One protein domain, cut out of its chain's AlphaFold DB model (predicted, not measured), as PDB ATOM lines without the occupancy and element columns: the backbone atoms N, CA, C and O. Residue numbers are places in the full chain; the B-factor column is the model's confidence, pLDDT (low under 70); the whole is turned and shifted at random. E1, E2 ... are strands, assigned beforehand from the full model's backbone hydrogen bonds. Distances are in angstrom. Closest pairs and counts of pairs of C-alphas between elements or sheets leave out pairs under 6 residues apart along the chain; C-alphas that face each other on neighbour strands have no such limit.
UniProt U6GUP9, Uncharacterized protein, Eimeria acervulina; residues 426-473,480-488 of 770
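AT A GLANCE: This is residues 426 to 473 and 480 to 488 of the 770 residues of an uncharacterized protein of Eimeria acervulina (UniProt U6GUP9). A small antiparallel sheet of three strands, E3, E4 and E5, forms one wall of the domain, and a short hairpin of E1 and E2 lies beyond its E3 edge. The leading stretch, residues 426 to 440, has no named element and arches away from the sheet, with residues 426 to 432 standing free. The printed part has 57 residues with no named helix and five named strands, E1 to E5 in that order; under half of the residues, 24, are in them, and the class is all strand. The whole is compact, with a radius of gyration of the C-alphas of 11.6 A and spans of 31 by 26 by 22 A.

IN THESE COORDINATES: The printed part begins at Pro 426, with its C-alpha at (253.489, 158.564, 269.096). E1 is residues 441 to 443, its first C-alpha at (238.491, 157.344, 254.320), and E2 is residues 446 to 448. E3, residues 457 to 460, is 10.1 A long. E4, residues 464 to 470, and E5, residues 480 to 486, are each 19.4 A long; E5 ends at C-alpha 486 (254.303, 155.830, 256.994).

HOW THE PARTS SIT: E4 is the inner strand, antiparallel to both edge strands. E3 and E4 are a hairpin at 171 degrees, with N 466 and O 459 2.8 A apart. E4 and E5 stand at 158 degrees, with N 483 and O 467 2.8 A apart. The closest C-alphas of E1 and E3, those of Val 443 and Ala 460, are 6.8 A apart. E1 and E2 are an antiparallel hairpin at 146 degrees, with N 443 and O 446 3.2 A apart. E2 is apart from E3, E4 and E5.

THE WHOLE: The C-alphas of Phe 445 and Lys 473, the two farthest apart, are 34.2 A apart. Residues 474 to 479 are not printed, and C-alphas 473 and 480 are 12.6 A apart across this cut. Of the links that are printed whole, E1 to E2 and E3 to E4 are tight and E2 to E3 is short. The mean pLDDT of the printed part is 70.2, and residues 426 to 447 are under 70.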
ATOM      1  N   PRO A 426     253.694 157.174 269.529       52.44
ATOM      2  CA  PRO A 426     253.489 158.564 269.096       52.44
ATOM      3  C   PRO A 426     252.015 158.986 268.959       52.44
ATOM      4  O   PRO A 426     251.729 160.179 269.022       52.44
ATOM      5  N   LEU A 427     251.080 158.047 268.777       46.94
ATOM      6  CA  LEU A 427     249.641 158.327 268.693       46.94
ATOM      7  C   LEU A 427     248.930 158.148 270.038       46.94
ATOM      8  O   LEU A 427     248.018 158.915 270.343       46.94
ATOM      9  N   ALA A 428     249.362 157.193 270.869       56.06
ATOM     10  CA  ALA A 428     248.825 157.020 272.222       56.06
ATOM     11  C   ALA A 428     249.035 158.281 273.088       56.06
ATOM     12  O   ALA A 428     248.151 158.676 273.849       56.06
ATOM     13  N   ALA A 429     250.172 158.963 272.907       55.81
ATOM     14  CA  ALA A 429     250.525 160.191 273.619       55.81
ATOM     15  C   ALA A 429     249.633 161.416 273.305       55.81
ATOM     16  O   ALA A 429     249.680 162.397 274.045       55.81
ATOM     17  N   LEU A 430     248.820 161.386 272.238       42.62
ATOM     18  CA  LEU A 430     247.953 162.511 271.843       42.62
ATOM     19  C   LEU A 430     246.619 162.562 272.610       42.62
ATOM     20  O   LEU A 430     245.937 163.588 272.588       42.62
ATOM     21  N   GLY A 431     246.249 161.480 273.305       42.56
ATOM     22  CA  GLY A 431     245.007 161.388 274.074       42.56
ATOM     23  C   GLY A 431     243.728 161.358 273.225       42.56
ATOM     24  O   GLY A 431     243.745 161.330 271.994       42.56
ATOM     25  N   VAL A 432     242.571 161.344 273.897       42.97
ATOM     26  CA  VAL A 432     241.255 161.286 273.234       42.97
ATOM     27  C   VAL A 432     240.834 162.687 272.780       42.97
ATOM     28  O   VAL A 432     240.093 163.390 273.467       42.97
ATOM     29  N   VAL A 433     241.316 163.101 271.606       42.62
ATOM     30  CA  VAL A 433     240.988 164.404 271.008       42.62
ATOM     31  C   VAL A 433     239.510 164.454 270.598       42.62
ATOM     32  O   VAL A 433     239.103 163.888 269.581       42.62
ATOM     33  N   GLN A 434     238.693 165.165 271.377       39.12
ATOM     34  CA  GLN A 434     237.327 165.518 270.987       39.12
ATOM     35  C   GLN A 434     237.361 166.679 269.985       39.12
ATOM     36  O   GLN A 434     237.770 167.789 270.318       39.12
ATOM     37  N   GLY A 435     236.914 166.429 268.754       45.44
ATOM     38  CA  GLY A 435     236.840 167.432 267.692       45.44
ATOM     39  C   GLY A 435     235.785 167.081 266.637       45.44
ATOM     40  O   GLY A 435     235.295 165.945 266.616       45.44
ATOM     41  N   PRO A 436     235.408 168.035 265.764       41.19
ATOM     42  CA  PRO A 436     234.456 167.789 264.684       41.19
ATOM     43  C   PRO A 436     234.981 166.675 263.771       41.19
ATOM     44  O   PRO A 436     236.111 166.729 263.289       41.19
ATOM     45  N   SER A 437     234.183 165.624 263.571       42.66
ATOM     46  CA  SER A 437     234.679 164.410 262.918       42.66
ATOM     47  C   SER A 437     234.911 164.626 261.424       42.66
ATOM     48  O   SER A 437     233.965 164.878 260.679       42.66
ATOM     49  N   GLY A 438     236.153 164.419 260.980       50.66
ATOM     50  CA  GLY A 438     236.474 164.263 259.564       50.66
ATOM     51  C   GLY A 438     235.742 163.074 258.930       50.66
ATOM     52  O   GLY A 438     235.305 162.144 259.621       50.66
ATOM     53  N   VAL A 439     235.611 163.111 257.600       43.19
ATOM     54  CA  VAL A 439     234.980 162.045 256.806       43.19
ATOM     55  C   VAL A 439     235.891 160.807 256.801       43.19
ATOM     56  O   VAL A 439     237.052 160.924 256.403       43.19
ATOM     57  N   PRO A 440     235.406 159.617 257.206       48.69
ATOM     58  CA  PRO A 440     236.230 158.412 257.238       48.69
ATOM     59  C   PRO A 440     236.628 157.985 255.821       48.69
ATOM     60  O   PRO A 440     235.777 157.772 254.958       48.69
ATOM     61  N   THR A 441     237.930 157.825 255.590       49.72
ATOM     62  CA  THR A 441     238.491 157.344 254.320       49.72
ATOM     63  C   THR A 441     239.025 155.927 254.522       49.72
ATOM     64  O   THR A 441     239.922 155.699 255.330       49.72
ATOM     65  N   LYS A 442     238.450 154.944 253.817       47.16
ATOM     66  CA  LYS A 442     238.888 153.542 253.907       47.16
ATOM     67  C   LYS A 442     240.097 153.305 253.001       47.16
ATOM     68  O   LYS A 442     240.040 153.638 251.820       47.16
ATOM     69  N   VAL A 443     241.146 152.682 253.539       48.78
ATOM     70  CA  VAL A 443     242.400 152.406 252.825       48.78
ATOM     71  C   VAL A 443     242.798 150.955 253.089       48.78
ATOM     72  O   VAL A 443     243.206 150.596 254.191       48.78
ATOM     73  N   GLY A 444     242.624 150.090 252.086       61.38
ATOM     74  CA  GLY A 444     242.800 148.646 252.261       61.38
ATOM     75  C   GLY A 444     241.804 148.062 253.271       61.38
ATOM     76  O   GLY A 444     240.601 148.342 253.212       61.38
ATOM     77  N   PHE A 445     242.299 147.235 254.194       63.12
ATOM     78  CA  PHE A 445     241.495 146.649 255.274       63.12
ATOM     79  C   PHE A 445     241.327 147.586 256.480       63.12
ATOM     80  O   PHE A 445     240.340 147.467 257.205       63.12
ATOM     81  N   CYS A 446     242.243 148.536 256.667       60.34
ATOM     82  CA  CYS A 446     242.246 149.459 257.796       60.34
ATOM     83  C   CYS A 446     241.350 150.684 257.535       60.34
ATOM     84  O   CYS A 446     241.190 151.159 256.405       60.34
ATOM     85  N   LEU A 447     240.742 151.210 258.601       69.19
ATOM     86  CA  LEU A 447     239.885 152.393 258.549       69.19
ATOM     87  C   LEU A 447     240.506 153.491 259.411       69.19
ATOM     88  O   LEU A 447     240.379 153.493 260.633       69.19
ATOM     89  N   PHE A 448     241.217 154.406 258.758       73.38
ATOM     90  CA  PHE A 448     241.951 155.475 259.425       73.38
ATOM     91  C   PHE A 448     241.028 156.663 259.715       73.38
ATOM     92  O   PHE A 448     240.310 157.146 258.836       73.38
ATOM     93  N   ARG A 449     241.061 157.161 260.956       76.56
ATOM     94  CA  ARG A 449     240.332 158.365 261.373       76.56
ATOM     95  C   ARG A 449     241.308 159.522 261.557       76.56
ATOM     96  O   ARG A 449     241.879 159.690 262.628       76.56
ATOM     97  N   VAL A 450     241.481 160.325 260.510       77.44
ATOM     98  CA  VAL A 450     242.248 161.576 260.590       77.44
ATOM     99  C   VAL A 450     241.412 162.629 261.325       77.44
ATOM    100  O   VAL A 450     240.246 162.845 260.993       77.44
ATOM    101  N   LEU A 451     242.009 163.278 262.325       77.00
ATOM    102  CA  LEU A 451     241.430 164.397 263.069       77.00
ATOM    103  C   LEU A 451     242.369 165.602 262.947       77.00
ATOM    104  O   LEU A 451     243.568 165.476 263.177       77.00
ATOM    105  N   GLY A 452     241.829 166.764 262.584       76.69
ATOM    106  CA  GLY A 452     242.595 167.996 262.413       76.69
ATOM    107  C   GLY A 452     241.677 169.194 262.184       76.69
ATOM    108  O   GLY A 452     240.567 169.032 261.682       76.69
ATOM    109  N   LEU A 453     242.133 170.388 262.573       75.44
ATOM    110  CA  LEU A 453     241.348 171.629 262.476       75.44
ATOM    111  C   LEU A 453     241.291 172.182 261.045       75.44
ATOM    112  O   LEU A 453     240.263 172.717 260.636       75.44
ATOM    113  N   SER A 454     242.365 172.016 260.269       77.81
ATOM    114  CA  SER A 454     242.354 172.239 258.823       77.81
ATOM    115  C   SER A 454     243.187 171.175 258.105       77.81
ATOM    116  O   SER A 454     244.290 170.831 258.528       77.81
ATOM    117  N   PHE A 455     242.643 170.643 257.014       86.25
ATOM    118  CA  PHE A 455     243.348 169.804 256.050       86.25
ATOM    119  C   PHE A 455     242.797 170.125 254.658       86.25
ATOM    120  O   PHE A 455     241.587 170.251 254.475       86.25
ATOM    121  N   THR A 456     243.685 170.308 253.684       88.00
ATOM    122  CA  THR A 456     243.337 170.584 252.283       88.00
ATOM    123  C   THR A 456     243.120 169.292 251.502       88.00
ATOM    124  O   THR A 456     242.268 169.251 250.615       88.00
ATOM    125  N   SER A 457     243.826 168.214 251.858       87.56
ATOM    126  CA  SER A 457     243.542 166.866 251.366       87.56
ATOM    127  C   SER A 457     244.061 165.773 252.305       87.56
ATOM    128  O   SER A 457     245.020 165.956 253.052       87.56
ATOM    129  N   VAL A 458     243.430 164.601 252.235       87.25
ATOM    130  CA  VAL A 458     243.976 163.340 252.751       87.25
ATOM    131  C   VAL A 458     244.125 162.415 251.552       87.25
ATOM    132  O   VAL A 458     243.171 162.209 250.802       87.25
ATOM    133  N   SER A 459     245.321 161.875 251.354       84.19
ATOM    134  CA  SER A 459     245.628 160.905 250.303       84.19
ATOM    135  C   SER A 459     246.330 159.697 250.911       84.19
ATOM    136  O   SER A 459     247.018 159.824 251.921       84.19
ATOM    137  N   ALA A 460     246.136 158.515 250.331       84.88
ATOM    138  CA  ALA A 460     246.664 157.282 250.895       84.88
ATOM    139  C   ALA A 460     247.136 156.326 249.796       84.88
ATOM    140  O   ALA A 460     246.397 156.040 248.852       84.88
ATOM    141  N   GLY A 461     248.374 155.859 249.928       83.25
ATOM    142  CA  GLY A 461     248.938 154.750 249.172       83.25
ATOM    143  C   GLY A 461     248.783 153.423 249.916       83.25
ATOM    144  O   GLY A 461     248.030 153.313 250.881       83.25
ATOM    145  N   LEU A 462     249.522 152.407 249.466       79.25
ATOM    146  CA  LEU A 462     249.509 151.072 250.078       79.25
ATOM    147  C   LEU A 462     250.246 151.018 251.428       79.25
ATOM    148  O   LEU A 462     249.882 150.209 252.270       79.25
ATOM    149  N   SER A 463     251.246 151.882 251.628       84.06
ATOM    150  CA  SER A 463     252.118 151.910 252.814       84.06
ATOM    151  C   SER A 463     252.288 153.305 253.433       84.06
ATOM    152  O   SER A 463     253.085 153.478 254.348       84.06
ATOM    153  N   SER A 464     251.567 154.323 252.950       86.56
ATOM    154  CA  SER A 464     251.706 155.699 253.447       86.56
ATOM    155  C   SER A 464     250.411 156.504 253.343       86.56
ATOM    156  O   SER A 464     249.682 156.438 252.352       86.56
ATOM    157  N   LEU A 465     250.134 157.295 254.378       87.31
ATOM    158  CA  LEU A 465     249.035 158.249 254.466       87.31
ATOM    159  C   LEU A 465     249.623 159.666 254.410       87.31
ATOM    160  O   LEU A 465     250.304 160.094 255.333       87.31
ATOM    161  N   SER A 466     249.361 160.412 253.340       88.44
ATOM    162  CA  SER A 466     249.801 161.803 253.190       88.44
ATOM    163  C   SER A 466     248.643 162.751 253.489       88.44
ATOM    164  O   SER A 466     247.666 162.822 252.732       88.44
ATOM    165  N   VAL A 467     248.752 163.479 254.603       90.31
ATOM    166  CA  VAL A 467     247.805 164.529 254.996       90.31
ATOM    167  C   VAL A 467     248.397 165.882 254.619       90.31
ATOM    168  O   VAL A 467     249.490 166.238 255.059       90.31
ATOM    169  N   ARG A 468     247.671 166.660 253.817       90.12
ATOM    170  CA  ARG A 468     248.045 168.021 253.430       90.12
ATOM    171  C   ARG A 468     247.135 169.027 254.120       90.12
ATOM    172  O   ARG A 468     245.936 168.788 254.254       90.12
ATOM    173  N   GLY A 469     247.694 170.139 254.581       90.44
ATOM    174  CA  GLY A 469     246.959 171.130 255.360       90.44
ATOM    175  C   GLY A 469     247.804 172.347 255.706       90.44
ATOM    176  O   GLY A 469     248.951 172.470 255.280       90.44
ATOM    177  N   ARG A 470     247.226 173.262 256.486       86.12
ATOM    178  CA  ARG A 470     247.949 174.404 257.052       86.12
ATOM    179  C   ARG A 470     248.362 174.044 258.470       86.12
ATOM    180  O   ARG A 470     247.547 174.064 259.390       86.12
ATOM    181  N   PHE A 471     249.625 173.659 258.617       79.94
ATOM    182  CA  PHE A 471     250.207 173.161 259.866       79.94
ATOM    183  C   PHE A 471     251.102 174.220 260.527       79.94
ATOM    184  O   PHE A 471     252.251 173.952 260.869       79.94
ATOM    185  N   GLY A 472     250.578 175.441 260.664       75.38
ATOM    186  CA  GLY A 472     251.246 176.557 261.338       75.38
ATOM    187  C   GLY A 472     250.819 176.709 262.801       75.38
ATOM    188  O   GLY A 472     249.767 176.220 263.214       75.38
ATOM    189  N   LYS A 473     251.627 177.429 263.586       72.06
ATOM    190  CA  LYS A 473     251.174 178.049 264.839       72.06
ATOM    191  C   LYS A 473     250.607 179.433 264.531       72.06
ATOM    192  O   LYS A 473     251.064 180.087 263.596       72.06
ATOM    193  N   GLU A 480     251.272 175.600 253.032       84.75
ATOM    194  CA  GLU A 480     250.487 174.379 252.801       84.75
ATOM    195  C   GLU A 480     251.377 173.121 252.773       84.75
ATOM    196  O   GLU A 480     251.645 172.523 251.719       84.75
ATOM    197  N   SER A 481     251.838 172.734 253.962       88.00
ATOM    198  CA  SER A 481     252.692 171.571 254.189       88.00
ATOM    199  C   SER A 481     251.943 170.237 254.033       88.00
ATOM    200  O   SER A 481     250.739 170.118 254.279       88.00
ATOM    201  N   SER A 482     252.675 169.206 253.610       88.81
ATOM    202  CA  SER A 482     252.211 167.820 253.519       88.81
ATOM    203  C   SER A 482     252.993 166.947 254.492       88.81
ATOM    204  O   SER A 482     254.208 166.813 254.348       88.81
ATOM    205  N   VAL A 483     252.295 166.325 255.440       87.81
ATOM    206  CA  VAL A 483     252.866 165.388 256.407       87.81
ATOM    207  C   VAL A 483     252.637 163.960 255.897       87.81
ATOM    208  O   VAL A 483     251.491 163.499 255.898       87.81
ATOM    209  N   PRO A 484     253.685 163.247 255.443       87.75
ATOM    210  CA  PRO A 484     253.606 161.812 255.233       87.75
ATOM    211  C   PRO A 484     253.607 161.094 256.588       87.75
ATOM    212  O   PRO A 484     254.400 161.406 257.475       87.75
ATOM    213  N   VAL A 485     252.718 160.119 256.727       85.50
ATOM    214  CA  VAL A 485     252.666 159.166 257.832       85.50
ATOM    215  C   VAL A 485     252.859 157.785 257.221       85.50
ATOM    216  O   VAL A 485     251.967 157.275 256.541       85.50
ATOM    217  N   ASP A 486     254.035 157.200 257.422       83.12
ATOM    218  CA  ASP A 486     254.303 155.830 256.994       83.12
ATOM    219  C   ASP A 486     253.470 154.854 257.838       83.12
ATOM    220  O   ASP A 486     253.353 154.994 259.059       83.12
ATOM    221  N   LEU A 487     252.839 153.891 257.171       82.19
ATOM    222  CA  LEU A 487     252.017 152.860 257.797       82.19
ATOM    223  C   LEU A 487     252.883 151.612 258.039       82.19
ATOM    224  O   LEU A 487     253.661 151.255 257.155       82.19
ATOM    225  N   PRO A 488     252.755 150.923 259.189       74.94
ATOM    226  CA  PRO A 488     253.492 149.686 259.430       74.94
ATOM    227  C   PRO A 488     253.091 148.601 258.418       74.94
ATOM    228  O   PRO A 488     251.910 148.449 258.092       74.94
TER     229      PRO A 488